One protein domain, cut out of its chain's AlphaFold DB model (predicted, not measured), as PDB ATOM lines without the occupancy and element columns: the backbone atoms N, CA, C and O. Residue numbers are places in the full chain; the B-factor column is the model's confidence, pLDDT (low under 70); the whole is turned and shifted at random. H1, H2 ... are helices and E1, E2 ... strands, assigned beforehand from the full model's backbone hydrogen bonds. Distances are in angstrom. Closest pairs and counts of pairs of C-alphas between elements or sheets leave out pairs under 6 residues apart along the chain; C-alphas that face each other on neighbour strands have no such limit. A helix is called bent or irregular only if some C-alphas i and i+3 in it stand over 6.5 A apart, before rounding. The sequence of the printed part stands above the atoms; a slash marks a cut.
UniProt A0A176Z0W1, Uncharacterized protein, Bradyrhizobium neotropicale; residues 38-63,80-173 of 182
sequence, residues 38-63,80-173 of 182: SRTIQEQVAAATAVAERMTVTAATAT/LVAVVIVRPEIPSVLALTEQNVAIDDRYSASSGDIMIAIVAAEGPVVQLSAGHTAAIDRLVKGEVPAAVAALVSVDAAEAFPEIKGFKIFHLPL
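Overview. This is residues 38 to 63 and 80 to 173 of the 182 residues of an uncharacterized protein of Bradyrhizobium neotropicale (UniProt A0A176Z0W1). A strongly twisted sheet of five strands has helices on both faces: the long helix H1 runs along one face over E4, with the short helices H4 and H5 on that same face, while the sheet curls round the kinked helix H3 on the other face. The small helix H2 only grazes the sheet. The printed part has 120 residues, with five named helices and five named strands in the order H1 E1 H2 E2 H3 E3 H4 E4 H5 E5, and its class is mixed, helices and strands. The sheet's order is E3 E2 E4 E1 E5, mixed: E3, E2 and E4 are parallel neighbours in turn, and E1 is antiparallel to E4 and E5. The whole is compact, with a radius of gyration of the C-alphas of 13.2 A and spans of 39 by 32 by 27 A.

Along the chain. H1, residues 38 to 63, begins with C-alpha 38 at (-81.588, -5.798, 185.312) and is 37.0 A long from first to last C-alpha. After the cut, E1, residues 80 to 86, begins with C-alpha 80 at (-93.752, 18.366, 182.273) and is 18.9 A long. H2 is residues 93 to 96 and E2 residues 100 to 104. H3, residues 105 to 120, is 22.3 A long; it is irregular, with C-alphas 109 and 112 at 7.5 A, and has a kink of 62 degrees near residue 112. E3 is residues 127 to 131 and H4 residues 135 to 140. E4, residues 146 to 153, is 20.2 A long, and H5 is residues 154 to 158. E5, residues 167 to 172, is 16.3 A long and ends with C-alpha 172 at (-90.785, 18.326, 176.932).

Arrangement. In the sheet, E4 and E1 are antiparallel at 156 degrees, with N 83 and O 150 within hydrogen-bond range at 2.9 A. E1 and the edge strand E5 are antiparallel at 157 degrees, with N 84 and O 169 at 2.9 A. On the other side of E4, E2 is parallel to it at 48 degrees, with N 148 and O 102 at 2.9 A. E2 and the edge strand E3 are parallel at 38 degrees, with N 101 and O 127 at 2.8 A. H1 is on the sheet over E4 at a height of 7.5 A and runs along the strands, at 6 degrees to E4 on the local plane; their closest C-alphas, of Thr 56 and Ser 153, are 5.2 A apart. H1 touches H5 with residues 51 to 56 alone, the closest C-alphas being those of Ala 52 and Ala 156, 4.6 A. H1 touches H4 with residues 38 to 45 alone, the closest C-alphas being those of Ser 38 and Val 140, 6.1 A. H5 lies over E1 at a height of 7.8 A. H4 has a height of 7.2 A and lies only just over E2 and E4, with 3 C-alphas on each. Three layers, helices on both faces of a sheet, are formed with H3 on one face and H4 on the other. H3 and E3 have their closest C-alphas at Asp 105 and Ala 130, 5.5 A. H1 and H3 are apart. E2, H3, E3 form a strand-helix-strand unit, two parallel neighbour strands with a helix between them in the chain; E3, H4, E4 and E4, H5, E5 form split units, with E2 and E1 respectively between their strands in the sheet; each of the three crossovers is right-handed. Every O i to N i+4 pair is within hydrogen-bond range in H1, H4 and H5, against 8 of 12 in H3, and H2 is too short for such a pair.

Size, cuts and confidence. The two C-alphas farthest apart, of Thr 63 and Gly 142, are 39.7 A apart. Residues 64 to 79 are cut out, with 14.4 A between C-alphas 63 and 80. Of the links that are printed whole, none is long. The mean pLDDT of the printed part is 74.8; 31 residues are under 70, among them residues 57 to 63 and 117 to 126.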
ATOM      1  N   SER A  38     -80.247  -6.311 185.617       63.84
ATOM      2  CA  SER A  38     -81.588  -5.798 185.312       63.84
ATOM      3  C   SER A  38     -82.336  -5.337 186.550       63.84
ATOM      4  O   SER A  38     -82.977  -4.296 186.505       63.84
ATOM      5  N   ARG A  39     -82.217  -6.081 187.654       68.25
ATOM      6  CA  ARG A  39     -82.875  -5.754 188.912       68.25
ATOM      7  C   ARG A  39     -82.295  -4.460 189.460       68.25
ATOM      8  O   ARG A  39     -83.041  -3.568 189.832       68.25
ATOM      9  N   THR A  40     -80.974  -4.312 189.371       77.75
ATOM     10  CA  THR A  40     -80.276  -3.079 189.725       77.75
ATOM     11  C   THR A  40     -80.664  -1.908 188.815       77.75
ATOM     12  O   THR A  40     -80.858  -0.811 189.319       77.75
ATOM     13  N   ILE A  41     -80.837  -2.111 187.502       79.12
ATOM     14  CA  ILE A  41     -81.324  -1.069 186.574       79.12
ATOM     15  C   ILE A  41     -82.758  -0.663 186.936       79.12
ATOM     16  O   ILE A  41     -83.049   0.523 187.045       79.12
ATOM     17  N   GLN A  42     -83.647  -1.633 187.152       78.44
ATOM     18  CA  GLN A  42     -85.035  -1.392 187.550       78.44
ATOM     19  C   GLN A  42     -85.108  -0.615 188.867       78.44
ATOM     20  O   GLN A  42     -85.845   0.362 188.952       78.44
ATOM     21  N   GLU A  43     -84.316  -1.005 189.869       81.00
ATOM     22  CA  GLU A  43     -84.230  -0.309 191.155       81.00
ATOM     23  C   GLU A  43     -83.657   1.103 191.011       81.00
ATOM     24  O   GLU A  43     -84.194   2.030 191.611       81.00
ATOM     25  N   GLN A  44     -82.616   1.299 190.193       80.69
ATOM     26  CA  GLN A  44     -82.051   2.625 189.932       80.69
ATOM     27  C   GLN A  44     -83.060   3.542 189.244       80.69
ATOM     28  O   GLN A  44     -83.241   4.672 189.685       80.69
ATOM     29  N   VAL A  45     -83.750   3.054 188.210       80.00
ATOM     30  CA  VAL A  45     -84.798   3.812 187.516       80.00
ATOM     31  C   VAL A  45     -85.961   4.106 188.458       80.00
ATOM     32  O   VAL A  45     -86.433   5.232 188.496       80.00
ATOM     33  N   ALA A  46     -86.400   3.138 189.264       80.06
ATOM     34  CA  ALA A  46     -87.486   3.343 190.219       80.06
ATOM     35  C   ALA A  46     -87.116   4.358 191.310       80.06
ATOM     36  O   ALA A  46     -87.925   5.224 191.644       80.06
ATOM     37  N   ALA A  47     -85.895   4.286 191.846       79.50
ATOM     38  CA  ALA A  47     -85.394   5.242 192.826       79.50
ATOM     39  C   ALA A  47     -85.254   6.645 192.218       79.50
ATOM     40  O   ALA A  47     -85.694   7.619 192.827       79.50
ATOM     41  N   ALA A  48     -84.704   6.741 191.006       80.25
ATOM     42  CA  ALA A  48     -84.596   7.979 190.243       80.25
ATOM     43  C   ALA A  48     -85.968   8.605 189.975       80.25
ATOM     44  O   ALA A  48     -86.176   9.776 190.280       80.25
ATOM     45  N   THR A  49     -86.927   7.811 189.493       80.56
ATOM     46  CA  THR A  49     -88.315   8.232 189.285       80.56
ATOM     47  C   THR A  49     -88.934   8.724 190.586       80.56
ATOM     48  O   THR A  49     -89.474   9.821 190.605       80.56
ATOM     49  N   ALA A  50     -88.791   7.995 191.695       81.06
ATOM     50  CA  ALA A  50     -89.355   8.416 192.976       81.06
ATOM     51  C   ALA A  50     -88.756   9.740 193.485       81.06
ATOM     52  O   ALA A  50     -89.461  10.553 194.088       81.06
ATOM     53  N   VAL A  51     -87.460   9.975 193.255       79.94
ATOM     54  CA  VAL A  51     -86.806  11.252 193.580       79.94
ATOM     55  C   VAL A  51     -87.325  12.364 192.669       79.94
ATOM     56  O   VAL A  51     -87.746  13.407 193.168       79.94
ATOM     57  N   ALA A  52     -87.376  12.126 191.361       79.88
ATOM     58  CA  ALA A  52     -87.840  13.091 190.372       79.88
ATOM     59  C   ALA A  52     -89.331  13.454 190.560       79.88
ATOM     60  O   ALA A  52     -89.713  14.625 190.492       79.88
ATOM     61  N   GLU A  53     -90.183  12.486 190.900       78.44
ATOM     62  CA  GLU A  53     -91.586  12.712 191.263       78.44
ATOM     63  C   GLU A  53     -91.698  13.561 192.536       78.44
ATOM     64  O   GLU A  53     -92.476  14.512 192.580       78.44
ATOM     65  N   ARG A  54     -90.883  13.294 193.567       74.56
ATOM     66  CA  ARG A  54     -90.863  14.111 194.795       74.56
ATOM     67  C   ARG A  54     -90.414  15.546 194.535       74.56
ATOM     68  O   ARG A  54     -90.991  16.469 195.108       74.56
ATOM     69  N   MET A  55     -89.425  15.742 193.667       73.75
ATOM     70  CA  MET A  55     -88.988  17.076 193.244       73.75
ATOM     71  C   MET A  55     -90.089  17.797 192.462       73.75
ATOM     72  O   MET A  55     -90.365  18.960 192.735       73.75
ATOM     73  N   THR A  56     -90.802  17.083 191.588       71.25
ATOM     74  CA  THR A  56     -91.962  17.605 190.845       71.25
ATOM     75  C   THR A  56     -93.096  18.034 191.782       71.25
ATOM     76  O   THR A  56     -93.620  19.135 191.655       71.25
ATOM     77  N   VAL A  57     -93.442  17.215 192.782       68.81
ATOM     78  CA  VAL A  57     -94.456  17.560 193.800       68.81
ATOM     79  C   VAL A  57     -94.014  18.760 194.647       68.81
ATOM     80  O   VAL A  57     -94.829  19.616 194.995       68.81
ATOM     81  N   THR A  58     -92.720  18.856 194.956       61.38
ATOM     82  CA  THR A  58     -92.154  19.994 195.699       61.38
ATOM     83  C   THR A  58     -92.200  21.280 194.868       61.38
ATOM     84  O   THR A  58     -92.603  22.318 195.381       61.38
ATOM     85  N   ALA A  59     -91.887  21.219 193.573       58.38
ATOM     86  CA  ALA A  59     -92.013  22.358 192.662       58.38
ATOM     87  C   ALA A  59     -93.475  22.829 192.551       58.38
ATOM     88  O   ALA A  59     -93.772  23.997 192.795       58.38
ATOM     89  N   ALA A  60     -94.411  21.897 192.347       57.28
ATOM     90  CA  ALA A  60     -95.840  22.198 192.250       57.28
ATOM     91  C   ALA A  60     -96.455  22.768 193.550       57.28
ATOM     92  O   ALA A  60     -97.526  23.384 193.528       57.28
ATOM     93  N   THR A  61     -95.814  22.541 194.704       53.44
ATOM     94  CA  THR A  61     -96.227  23.102 196.004       53.44
ATOM     95  C   THR A  61     -95.535  24.430 196.308       53.44
ATOM     96  O   THR A  61     -96.196  25.336 196.811       53.44
ATOM     97  N   ALA A  62     -94.270  24.607 195.918       50.38
ATOM     98  CA  ALA A  62     -93.553  25.878 196.021       50.38
ATOM     99  C   ALA A  62     -94.203  26.987 195.170       50.38
ATOM    100  O   ALA A  62     -94.311  28.129 195.618       50.38
ATOM    101  N   THR A  63     -94.740  26.648 193.993       51.19
ATOM    102  CA  THR A  63     -95.484  27.590 193.134       51.19
ATOM    103  C   THR A  63     -96.798  28.074 193.774       51.19
ATOM    104  O   THR A  63     -97.313  29.128 193.401       51.19
ATOM    105  N   LEU A  80     -94.138  19.721 181.931       75.12
ATOM    106  CA  LEU A  80     -93.752  18.366 182.273       75.12
ATOM    107  C   LEU A  80     -92.831  17.841 181.176       75.12
ATOM    108  O   LEU A  80     -92.946  18.189 180.007       75.12
ATOM    109  N   VAL A  81     -91.906  16.991 181.555       79.62
ATOM    110  CA  VAL A  81     -90.935  16.344 180.695       79.62
ATOM    111  C   VAL A  81     -91.131  14.846 180.865       79.62
ATOM    112  O   VAL A  81     -91.081  14.307 181.972       79.62
ATOM    113  N   ALA A  82     -91.383  14.165 179.752       81.12
ATOM    114  CA  ALA A  82     -91.368  12.718 179.704       81.12
ATOM    115  C   ALA A  82     -89.917  12.237 179.665       81.12
ATOM    116  O   ALA A  82     -89.177  12.528 178.722       81.12
ATOM    117  N   VAL A  83     -89.522  11.489 180.692       85.56
ATOM    118  CA  VAL A  83     -88.223  10.821 180.759       85.56
ATOM    119  C   VAL A  83     -88.368   9.469 180.071       85.56
ATOM    120  O   VAL A  83     -89.020   8.556 180.587       85.56
ATOM    121  N   VAL A  84     -87.784   9.347 178.880       84.38
ATOM    122  CA  VAL A  84     -87.815   8.126 178.069       84.38
ATOM    123  C   VAL A  84     -86.455   7.455 178.124       84.38
ATOM    124  O   VAL A  84     -85.447   8.037 177.737       84.38
ATOM    125  N   ILE A  85     -86.427   6.211 178.580       85.88
ATOM    126  CA  ILE A  85     -85.222   5.389 178.626       85.88
ATOM    127  C   ILE A  85     -85.230   4.477 177.407       85.88
ATOM    128  O   ILE A  85     -86.216   3.798 177.122       85.88
ATOM    129  N   VAL A  86     -84.123   4.454 176.679       87.31
ATOM    130  CA  VAL A  86     -83.958   3.653 175.469       87.31
ATOM    131  C   VAL A  86     -82.706   2.806 175.548       87.31
ATOM    132  O   VAL A  86     -81.747   3.117 176.260       87.31
ATOM    133  N   ARG A  87     -82.681   1.738 174.756       82.25
ATOM    134  CA  ARG A  87     -81.465   0.947 174.578       82.25
ATOM    135  C   ARG A  87     -80.368   1.791 173.915       82.25
ATOM    136  O   ARG A  87     -80.663   2.593 173.032       82.25
ATOM    137  N   PRO A  88     -79.092   1.586 174.276       80.56
ATOM    138  CA  PRO A  88     -77.972   2.366 173.747       80.56
ATOM    139  C   PRO A  88     -77.727   2.087 172.257       80.56
ATOM    140  O   PRO A  88     -77.092   2.885 171.575       80.56
ATOM    141  N   GLU A  89     -78.274   0.973 171.760       77.75
ATOM    142  CA  GLU A  89     -78.379   0.603 170.345       77.75
ATOM    143  C   GLU A  89     -79.195   1.611 169.526       77.75
ATOM    144  O   GLU A  89     -79.013   1.692 168.316       77.75
ATOM    145  N   ILE A  90     -80.072   2.385 170.174       79.12
ATOM    146  CA  ILE A  90     -80.845   3.452 169.548       79.12
ATOM    147  C   ILE A  90     -80.026   4.749 169.649       79.12
ATOM    148  O   ILE A  90     -79.891   5.323 170.735       79.12
ATOM    149  N   PRO A  91     -79.439   5.237 168.540       71.81
ATOM    150  CA  PRO A  91     -78.544   6.384 168.596       71.81
ATOM    151  C   PRO A  91     -79.276   7.698 168.903       71.81
ATOM    152  O   PRO A  91     -78.687   8.538 169.585       71.81
ATOM    153  N   SER A  92     -80.532   7.839 168.456       70.75
ATOM    154  CA  SER A  92     -81.312   9.088 168.488       70.75
ATOM    155  C   SER A  92     -82.821   8.835 168.592       70.75
ATOM    156  O   SER A  92     -83.293   7.758 168.237       70.75
ATOM    157  N   VAL A  93     -83.595   9.861 168.967       65.56
ATOM    158  CA  VAL A  93     -85.076   9.833 169.001       65.56
ATOM    159  C   VAL A  93     -85.684   9.487 167.631       65.56
ATOM    160  O   VAL A  93     -86.675   8.774 167.557       65.56
ATOM    161  N   LEU A  94     -85.035   9.880 166.531       68.25
ATOM    162  CA  LEU A  94     -85.411   9.479 165.165       68.25
ATOM    163  C   LEU A  94     -85.339   7.961 164.937       68.25
ATOM    164  O   LEU A  94     -86.102   7.411 164.152       68.25
ATOM    165  N   ALA A  95     -84.452   7.252 165.638       71.69
ATOM    166  CA  ALA A  95     -84.359   5.796 165.550       71.69
ATOM    167  C   ALA A  95     -85.442   5.077 166.379       71.69
ATOM    168  O   ALA A  95     -85.503   3.850 166.382       71.69
ATOM    169  N   LEU A  96     -86.324   5.833 167.047       71.44
ATOM    170  CA  LEU A  96     -87.565   5.323 167.627       71.44
ATOM    171  C   LEU A  96     -88.705   5.254 166.596       71.44
ATOM    172  O   LEU A  96     -89.810   4.864 166.960       71.44
ATOM    173  N   THR A  97     -88.466   5.600 165.321       67.88
ATOM    174  CA  THR A  97     -89.499   5.546 164.266       67.88
ATOM    175  C   THR A  97     -90.056   4.141 164.158       67.88
ATOM    176  O   THR A  97     -89.287   3.194 164.044       67.88
ATOM    177  N   GLU A  98     -91.384   4.017 164.235       67.88
ATOM    178  CA  GLU A  98     -92.112   2.740 164.175       67.88
ATOM    179  C   GLU A  98     -91.812   1.773 165.332       67.88
ATOM    180  O   GLU A  98     -92.315   0.648 165.354       67.88
ATOM    181  N   GLN A  99     -91.057   2.214 166.338       74.88
ATOM    182  CA  GLN A  99     -90.733   1.396 167.492       74.88
ATOM    183  C   GLN A  99     -91.864   1.407 168.520       74.88
ATOM    184  O   GLN A  99     -92.554   2.409 168.734       74.88
ATOM    185  N   ASN A 100     -92.029   0.267 169.190       78.69
ATOM    186  CA  ASN A 100     -92.959   0.138 170.299       78.69
ATOM    187  C   ASN A 100     -92.316   0.687 171.579       78.69
ATOM    188  O   ASN A 100     -91.326   0.134 172.059       78.69
ATOM    189  N   VAL A 101     -92.865   1.761 172.131       81.62
ATOM    190  CA  VAL A 101     -92.436   2.334 173.406       81.62
ATOM    191  C   VAL A 101     -93.361   1.796 174.490       81.62
ATOM    192  O   VAL A 101     -94.576   2.001 174.448       81.62
ATOM    193  N   ALA A 102     -92.807   1.094 175.477       84.19
ATOM    194  CA  ALA A 102     -93.615   0.672 176.613       84.19
ATOM    195  C   ALA A 102     -93.941   1.873 177.504       84.19
ATOM    196  O   ALA A 102     -93.071   2.683 177.829       84.19
ATOM    197  N   ILE A 103     -95.191   1.945 177.942       82.19
ATOM    198  CA  ILE A 103     -95.612   2.872 178.987       82.19
ATOM    199  C   ILE A 103     -96.194   2.081 180.148       82.19
ATOM    200  O   ILE A 103     -96.744   0.992 179.970       82.19
ATOM    201  N   ASP A 104     -96.012   2.612 181.347       78.38
ATOM    202  CA  ASP A 104     -96.615   2.043 182.543       78.38
ATOM    203  C   ASP A 104     -98.124   2.315 182.528       78.38
ATOM    204  O   ASP A 104     -98.557   3.351 182.018       78.38
ATOM    205  N   ASP A 105     -98.928   1.419 183.102       77.00
ATOM    206  CA  ASP A 105    -100.386   1.599 183.161       77.00
ATOM    207  C   ASP A 105    -100.773   2.911 183.868       77.00
ATOM    208  O   ASP A 105    -101.678   3.624 183.433       77.00
ATOM    209  N   ARG A 106     -99.971   3.325 184.859       73.31
ATOM    210  CA  ARG A 106    -100.106   4.616 185.554       73.31
ATOM    211  C   ARG A 106    -100.059   5.825 184.613       73.31
ATOM    212  O   ARG A 106    -100.653   6.854 184.921       73.31
ATOM    213  N   TYR A 107     -99.374   5.703 183.476       71.94
ATOM    214  CA  TYR A 107     -99.250   6.743 182.451       71.94
ATOM    215  C   TYR A 107    -100.109   6.465 181.211       71.94
ATOM    216  O   TYR A 107    -100.087   7.252 180.266       71.94
ATOM    217  N   SER A 108    -100.900   5.387 181.210       72.50
ATOM    218  CA  SER A 108    -101.817   5.025 180.121       72.50
ATOM    219  C   SER A 108    -102.841   6.134 179.843       72.50
ATOM    220  O   SER A 108    -103.092   6.474 178.684       72.50
ATOM    221  N   ALA A 109    -103.338   6.803 180.891       68.56
ATOM    222  CA  ALA A 109    -104.217   7.972 180.770       68.56
ATOM    223  C   ALA A 109    -103.546   9.175 180.075       68.56
ATOM    224  O   ALA A 109    -104.222   9.945 179.400       68.56
ATOM    225  N   SER A 110    -102.222   9.301 180.200       68.50
ATOM    226  CA  SER A 110    -101.400  10.342 179.564       68.50
ATOM    227  C   SER A 110    -100.712   9.853 178.285       68.50
ATOM    228  O   SER A 110     -99.840  10.539 177.756       68.50
ATOM    229  N   SER A 111    -101.083   8.678 177.763       70.56
ATOM    230  CA  SER A 111    -100.504   8.114 176.536       70.56
ATOM    231  C   SER A 111    -100.655   9.055 175.339       70.56
ATOM    232  O   SER A 111     -99.704   9.242 174.584       70.56
ATOM    233  N   GLY A 112    -101.810   9.712 175.201       68.19
ATOM    234  CA  GLY A 112    -102.045  10.716 174.164       68.19
ATOM    235  C   GLY A 112    -101.089  11.905 174.272       68.19
ATOM    236  O   GLY A 112    -100.461  12.273 173.282       68.19
ATOM    237  N   ASP A 113    -100.912  12.461 175.474       72.00
ATOM    238  CA  ASP A 113     -99.997  13.584 175.717       72.00
ATOM    239  C   ASP A 113     -98.533  13.199 175.473       72.00
ATOM    240  O   ASP A 113     -97.782  13.958 174.858       72.00
ATOM    241  N   ILE A 114     -98.135  11.993 175.891       72.56
ATOM    242  CA  ILE A 114     -96.800  11.434 175.645       72.56
ATOM    243  C   ILE A 114     -96.558  11.273 174.144       72.56
ATOM    244  O   ILE A 114     -95.518  11.689 173.643       72.56
ATOM    245  N   MET A 115     -97.513  10.694 173.411       73.19
ATOM    246  CA  MET A 115     -97.408  10.502 171.966       73.19
ATOM    247  C   MET A 115     -97.278  11.847 171.245       73.19
ATOM    248  O   MET A 115     -96.394  12.010 170.406       73.19
ATOM    249  N   ILE A 116     -98.114  12.825 171.603       71.12
ATOM    250  CA  ILE A 116     -98.061  14.179 171.043       71.12
ATOM    251  C   ILE A 116     -96.717  14.833 171.346       71.12
ATOM    252  O   ILE A 116     -96.159  15.487 170.474       71.12
ATOM    253  N   ALA A 117     -96.169  14.652 172.545       69.25
ATOM    254  CA  ALA A 117     -94.875  15.218 172.895       69.25
ATOM    255  C   ALA A 117     -93.703  14.534 172.196       69.25
ATOM    256  O   ALA A 117     -92.762  15.222 171.815       69.25
ATOM    257  N   ILE A 118     -93.770  13.218 171.970       69.88
ATOM    258  CA  ILE A 118     -92.799  12.510 171.130       69.88
ATOM    259  C   ILE A 118     -92.838  13.085 169.716       69.88
ATOM    260  O   ILE A 118     -91.801  13.503 169.210       69.88
ATOM    261  N   VAL A 119     -94.029  13.227 169.131       68.00
ATOM    262  CA  VAL A 119     -94.208  13.840 167.805       68.00
ATOM    263  C   VAL A 119     -93.752  15.307 167.776       68.00
ATOM    264  O   VAL A 119     -93.135  15.757 166.814       68.00
ATOM    265  N   ALA A 120     -94.014  16.068 168.843       64.75
ATOM    266  CA  ALA A 120     -93.649  17.479 168.956       64.75
ATOM    267  C   ALA A 120     -92.156  17.710 169.235       64.75
ATOM    268  O   ALA A 120     -91.655  18.790 168.929       64.75
ATOM    269  N   ALA A 121     -91.450  16.725 169.793       58.72
ATOM    270  CA  ALA A 121     -89.998  16.726 169.965       58.72
ATOM    271  C   ALA A 121     -89.265  16.277 168.687       58.72
ATOM    272  O   ALA A 121     -88.168  15.727 168.761       58.72
ATOM    273  N   GLU A 122     -89.909  16.464 167.527       57.75
ATOM    274  CA  GLU A 122     -89.453  16.003 166.209       57.75
ATOM    275  C   GLU A 122     -89.227  14.486 166.156       57.75
ATOM    276  O   GLU A 122     -88.500  13.955 165.312       57.75
ATOM    277  N   GLY A 123     -89.876  13.777 167.078       60.62
ATOM    278  CA  GLY A 123     -89.930  12.340 167.089       60.62
ATOM    279  C   GLY A 123     -90.932  11.827 166.047       60.62
ATOM    280  O   GLY A 123     -91.941  12.460 165.740       60.62
ATOM    281  N   PRO A 124     -90.668  10.654 165.480       63.28
ATOM    282  CA  PRO A 124     -91.607   9.935 164.628       63.28
ATOM    283  C   PRO A 124     -92.820   9.433 165.430       63.28
ATOM    284  O   PRO A 124     -92.766   9.306 166.652       63.28
ATOM    285  N   VAL A 125     -93.917   9.098 164.740       57.44
ATOM    286  CA  VAL A 125     -95.082   8.450 165.365       57.44
ATOM    287  C   VAL A 125     -94.644   7.104 165.952       57.44
ATOM    288  O   VAL A 125     -94.326   6.173 165.215       57.44
ATOM    289  N   VAL A 126     -94.604   7.013 167.282       69.12
ATOM    290  CA  VAL A 126     -94.291   5.774 168.005       69.12
ATOM    291  C   VAL A 126     -95.569   5.044 168.398       69.12
ATOM    292  O   VAL A 126     -96.599   5.670 168.658       69.12
ATOM    293  N   GLN A 127     -95.507   3.717 168.483       71.50
ATOM    294  CA  GLN A 127     -96.596   2.942 169.074       71.50
ATOM    295  C   GLN A 127     -96.382   2.880 170.582       71.50
ATOM    296  O   GLN A 127     -95.341   2.412 171.032       71.50
ATOM    297  N   LEU A 128     -97.346   3.358 171.368       73.00
ATOM    298  CA  LEU A 128     -97.302   3.211 172.820       73.00
ATOM    299  C   LEU A 128     -98.022   1.923 173.212       73.00
ATOM    300  O   LEU A 128     -99.205   1.757 172.921       73.00
ATOM    301  N   SER A 129     -97.326   1.022 173.900       71.06
ATOM    302  CA  SER A 129     -97.944  -0.166 174.493       71.06
ATOM    303  C   SER A 129     -97.971  -0.042 176.007       71.06
ATOM    304  O   SER A 129     -96.952  -0.276 176.665       71.06
ATOM    305  N   ALA A 130     -99.147   0.264 176.554       69.31
ATOM    306  CA  ALA A 130     -99.412   0.101 177.977       69.31
ATOM    307  C   ALA A 130     -99.420  -1.396 178.313       69.31
ATOM    308  O   ALA A 130    -100.113  -2.185 177.667       69.31
ATOM    309  N   GLY A 131     -98.589  -1.805 179.269       62.03
ATOM    310  CA  GLY A 131     -98.466  -3.198 179.688       62.03
ATOM    311  C   GLY A 131     -98.869  -3.393 181.144       62.03
ATOM    312  O   GLY A 131     -98.652  -2.515 181.972       62.03
ATOM    313  N   HIS A 132     -99.386  -4.584 181.462       52.00
ATOM    314  CA  HIS A 132     -99.601  -5.028 182.849       52.00
ATOM    315  C   HIS A 132     -98.273  -5.185 183.614       52.00
ATOM    316  O   HIS A 132     -98.222  -5.079 184.836       52.00
ATOM    317  N   THR A 133     -97.194  -5.450 182.875       61.75
ATOM    318  CA  THR A 133     -95.819  -5.515 183.374       61.75
ATOM    319  C   THR A 133     -95.153  -4.153 183.198       61.75
ATOM    320  O   THR A 133     -95.266  -3.557 182.124       61.75
ATOM    321  N   ALA A 134     -94.438  -3.688 184.229       74.75
ATOM    322  CA  ALA A 134     -93.770  -2.387 184.254       74.75
ATOM    323  C   ALA A 134     -92.964  -2.126 182.969       74.75
ATOM    324  O   ALA A 134     -92.203  -2.983 182.512       74.75
ATOM    325  N   ALA A 135     -93.096  -0.927 182.397       82.19
ATOM    326  CA  ALA A 135     -92.482  -0.576 181.113       82.19
ATOM    327  C   ALA A 135     -90.960  -0.810 181.082       82.19
ATOM    328  O   ALA A 135     -90.409  -1.289 180.089       82.19
ATOM    329  N   ILE A 136     -90.296  -0.539 182.208       82.56
ATOM    330  CA  ILE A 136     -88.854  -0.738 182.390       82.56
ATOM    331  C   ILE A 136     -88.473  -2.223 182.385       82.56
ATOM    332  O   ILE A 136     -87.436  -2.583 181.840       82.56
ATOM    333  N   ASP A 137     -89.308  -3.110 182.926       82.44
ATOM    334  CA  ASP A 137     -89.036  -4.550 182.907       82.44
ATOM    335  C   ASP A 137     -89.042  -5.099 181.471       82.44
ATOM    336  O   ASP A 137     -88.115  -5.808 181.073       82.44
ATOM    337  N   ARG A 138     -89.997  -4.648 180.649       80.94
ATOM    338  CA  ARG A 138     -90.064  -4.982 179.216       80.94
ATOM    339  C   ARG A 138     -88.869  -4.437 178.433       80.94
ATOM    340  O   ARG A 138     -88.347  -5.126 177.555       80.94
ATOM    341  N   LEU A 139     -88.402  -3.227 178.759       83.88
ATOM    342  CA  LEU A 139     -87.196  -2.642 178.161       83.88
ATOM    343  C   LEU A 139     -85.957  -3.482 178.474       83.88
ATOM    344  O   LEU A 139     -85.173  -3.792 177.579       83.88
ATOM    345  N   VAL A 140     -85.785  -3.883 179.735       82.12
ATOM    346  CA  VAL A 140     -84.593  -4.629 180.148       82.12
ATOM    347  C   VAL A 140     -84.613  -6.079 179.651       82.12
ATOM    348  O   VAL A 140     -83.560  -6.642 179.351       82.12
ATOM    349  N   LYS A 141     -85.798  -6.679 179.488       81.44
ATOM    350  CA  LYS A 141     -85.972  -7.966 178.792       81.44
ATOM    351  C   LYS A 141     -85.725  -7.871 177.281       81.44
ATOM    352  O   LYS A 141     -85.594  -8.902 176.629       81.44
ATOM    353  N   GLY A 142     -85.653  -6.657 176.731       78.38
ATOM    354  CA  GLY A 142     -85.495  -6.412 175.300       78.38
ATOM    355  C   GLY A 142     -86.774  -6.632 174.489       78.38
ATOM    356  O   GLY A 142     -86.692  -6.714 173.268       78.38
ATOM    357  N   GLU A 143     -87.938  -6.720 175.141       79.44
ATOM    358  CA  GLU A 143     -89.241  -6.828 174.468       79.44
ATOM    359  C   GLU A 143     -89.629  -5.526 173.766       79.44
ATOM    360  O   GLU A 143     -90.331  -5.540 172.757       79.44
ATOM    361  N   VAL A 144     -89.173  -4.394 174.307       84.00
ATOM    362  CA  VAL A 144     -89.307  -3.077 173.688       84.00
ATOM    363  C   VAL A 144     -87.945  -2.378 173.625       84.00
ATOM    364  O   VAL A 144     -87.122  -2.549 174.524       84.00
ATOM    365  N   PRO A 145     -87.675  -1.578 172.584       81.75
ATOM    366  CA  PRO A 145     -86.446  -0.790 172.468       81.75
ATOM    367  C   PRO A 145     -86.434   0.477 173.342       81.75
ATOM    368  O   PRO A 145     -85.364   1.045 173.575       81.75
ATOM    369  N   ALA A 146     -87.602   0.922 173.818       84.50
ATOM    370  CA  ALA A 146     -87.776   2.142 174.599       84.50
ATOM    371  C   ALA A 146     -88.917   2.012 175.615       84.50
ATOM    372  O   ALA A 146     -89.900   1.310 175.372       84.50
ATOM    373  N   ALA A 147     -88.799   2.716 176.737       86.31
ATOM    374  CA  ALA A 147     -89.827   2.787 177.763       86.31
ATOM    375  C   ALA A 147     -89.889   4.171 178.415       86.31
ATOM    376  O   ALA A 147     -88.864   4.800 178.674       86.31
ATOM    377  N   VAL A 148     -91.100   4.629 178.728       84.06
ATOM    378  CA  VAL A 148     -91.307   5.832 179.543       84.06
ATOM    379  C   VAL A 148     -91.078   5.471 181.007       84.06
ATOM    380  O   VAL A 148     -91.767   4.606 181.550       84.06
ATOM    381  N   ALA A 149     -90.110   6.127 181.642       80.69
ATOM    382  CA  ALA A 149     -89.785   5.910 183.049       80.69
ATOM    383  C   ALA A 149     -90.633   6.773 183.981       80.69
ATOM    384  O   ALA A 149     -91.069   6.301 185.036       80.69
ATOM    385  N   ALA A 150     -90.851   8.032 183.602       80.19
ATOM    386  CA  ALA A 150     -91.571   8.994 184.422       80.19
ATOM    387  C   ALA A 150     -92.061  10.203 183.618       80.19
ATOM    388  O   ALA A 150     -91.499  10.535 182.571       80.19
ATOM    389  N   LEU A 151     -93.067  10.885 184.167       78.62
ATOM    390  CA  LEU A 151     -93.484  12.227 183.767       78.62
ATOM    391  C   LEU A 151     -93.201  13.182 184.928       78.62
ATOM    392  O   LEU A 151     -93.840  13.081 185.973       78.62
ATOM    393  N   VAL A 152     -92.225  14.070 184.769       79.50
ATOM    394  CA  VAL A 152     -91.704  14.917 185.858       79.50
ATOM    395  C   VAL A 152     -91.439  16.335 185.359       79.50
ATOM    396  O   VAL A 152     -91.373  16.549 184.157       79.50
ATOM    397  N   SER A 153     -91.301  17.326 186.237       77.44
ATOM    398  CA  SER A 153     -90.926  18.691 185.828       77.44
ATOM    399  C   SER A 153     -89.544  18.733 185.163       77.44
ATOM    400  O   SER A 153     -88.719  17.849 185.386       77.44
ATOM    401  N   VAL A 154     -89.258  19.786 184.389       76.75
ATOM    402  CA  VAL A 154     -87.961  19.961 183.699       76.75
ATOM    403  C   VAL A 154     -86.743  19.822 184.622       76.75
ATOM    404  O   VAL A 154     -85.820  19.088 184.288       76.75
ATOM    405  N   ASP A 155     -86.788  20.426 185.811       74.50
ATOM    406  CA  ASP A 155     -85.720  20.343 186.819       74.50
ATOM    407  C   ASP A 155     -85.517  18.905 187.327       74.50
ATOM    408  O   ASP A 155     -84.402  18.395 187.395       74.50
ATOM    409  N   ALA A 156     -86.620  18.197 187.577       79.12
ATOM    410  CA  ALA A 156     -86.606  16.805 188.004       79.12
ATOM    411  C   ALA A 156     -86.136  15.841 186.899       79.12
ATOM    412  O   ALA A 156     -85.540  14.808 187.203       79.12
ATOM    413  N   ALA A 157     -86.393  16.166 185.628       81.69
ATOM    414  CA  ALA A 157     -85.846  15.429 184.496       81.69
ATOM    415  C   ALA A 157     -84.333  15.657 184.367       81.69
ATOM    416  O   ALA A 157     -83.602  14.694 184.176       81.69
ATOM    417  N   GLU A 158     -83.836  16.888 184.524       79.44
ATOM    418  CA  GLU A 158     -82.388  17.155 184.543       79.44
ATOM    419  C   GLU A 158     -81.678  16.503 185.736       79.44
ATOM    420  O   GLU A 158     -80.552  16.029 185.601       79.44
ATOM    421  N   ALA A 159     -82.347  16.418 186.886       80.38
ATOM    422  CA  ALA A 159     -81.853  15.702 188.057       80.38
ATOM    423  C   ALA A 159     -81.887  14.169 187.899       80.38
ATOM    424  O   ALA A 159     -81.404  13.451 188.782       80.38
ATOM    425  N   PHE A 160     -82.463  13.647 186.809       81.19
ATOM    426  CA  PHE A 160     -82.571  12.214 186.587       81.19
ATOM    427  C   PHE A 160     -81.179  11.621 186.292       81.19
ATOM    428  O   PHE A 160     -80.529  12.012 185.321       81.19
ATOM    429  N   PRO A 161     -80.686  10.675 187.111       80.44
ATOM    430  CA  PRO A 161     -79.361  10.099 186.930       80.44
ATOM    431  C   PRO A 161     -79.265   9.302 185.626       80.44
ATOM    432  O   PRO A 161     -80.188   8.578 185.249       80.44
ATOM    433  N   GLU A 162     -78.104   9.370 184.972       80.75
ATOM    434  CA  GLU A 162     -77.813   8.525 183.816       80.75
ATOM    435  C   GLU A 162     -77.750   7.046 184.232       80.75
ATOM    436  O   GLU A 162     -77.060   6.664 185.183       80.75
ATOM    437  N   ILE A 163     -78.460   6.194 183.494       81.31
ATOM    438  CA  ILE A 163     -78.520   4.757 183.745       81.31
ATOM    439  C   ILE A 163     -77.480   4.057 182.866       81.31
ATOM    440  O   ILE A 163     -77.574   4.055 181.638       81.31
ATOM    441  N   LYS A 164     -76.491   3.406 183.490       78.25
ATOM    442  CA  LYS A 164     -75.440   2.658 182.780       78.25
ATOM    443  C   LYS A 164     -76.044   1.626 181.824       78.25
ATOM    444  O   LYS A 164     -76.775   0.734 182.240       78.25
ATOM    445  N   GLY A 165     -75.659   1.702 180.551       77.38
ATOM    446  CA  GLY A 165     -76.109   0.753 179.530       77.38
ATOM    447  C   GLY A 165     -77.465   1.087 178.912       77.38
ATOM    448  O   GLY A 165     -77.964   0.268 178.152       77.38
ATOM    449  N   PHE A 166     -78.026   2.268 179.186       84.56
ATOM    450  CA  PHE A 166     -79.198   2.825 178.512       84.56
ATOM    451  C   PHE A 166     -78.974   4.313 178.222       84.56
ATOM    452  O   PHE A 166     -78.133   4.957 178.842       84.56
ATOM    453  N   LYS A 167     -79.704   4.858 177.252       85.12
ATOM    454  CA  LYS A 167     -79.739   6.300 176.984       85.12
ATOM    455  C   LYS A 167     -81.049   6.871 177.494       85.12
ATOM    456  O   LYS A 167     -82.084   6.220 177.388       85.12
ATOM    457  N   ILE A 168     -81.002   8.086 178.020       85.88
ATOM    458  CA  ILE A 168     -82.177   8.785 178.531       85.88
ATOM    459  C   ILE A 168     -82.441   9.983 177.627       85.88
ATOM    460  O   ILE A 168     -81.530  10.751 177.322       85.88
ATOM    461  N   PHE A 169     -83.679  10.116 177.172       83.81
ATOM    462  CA  PHE A 169     -84.156  11.246 176.393       83.81
ATOM    463  C   PHE A 169     -85.201  12.012 177.192       83.81
ATOM    464  O   PHE A 169     -86.128  11.429 177.754       83.81
ATOM    465  N   HIS A 170     -85.041  13.332 177.230       83.25
ATOM    466  CA  HIS A 170     -85.943  14.245 177.917       83.25
ATOM    467  C   HIS A 170     -86.848  14.882 176.872       83.25
ATOM    468  O   HIS A 170     -86.388  15.668 176.043       83.25
ATOM    469  N   LEU A 171     -88.125  14.512 176.882       76.94
ATOM    470  CA  LEU A 171     -89.099  15.022 175.927       76.94
ATOM    471  C   LEU A 171     -90.038  16.019 176.608       76.94
ATOM    472  O   LEU A 171     -90.882  15.605 177.403       76.94
ATOM    473  N   PRO A 172     -89.923  17.326 176.319       71.88
ATOM    474  CA  PRO A 172     -90.785  18.326 176.932       71.88
ATOM    475  C   PRO A 172     -92.234  18.190 176.439       71.88
ATOM    476  O   PRO A 172     -92.551  18.485 175.283       71.88
ATOM    477  N   LEU A 173     -93.134  17.801 177.345       68.75
ATOM    478  CA  LEU A 173     -94.580  17.852 177.167       68.75
ATOM    479  C   LEU A 173     -94.992  19.322 177.122       68.75
ATOM    480  O   LEU A 173     -95.094  20.027 178.125       68.75
TER     481      LEU A 173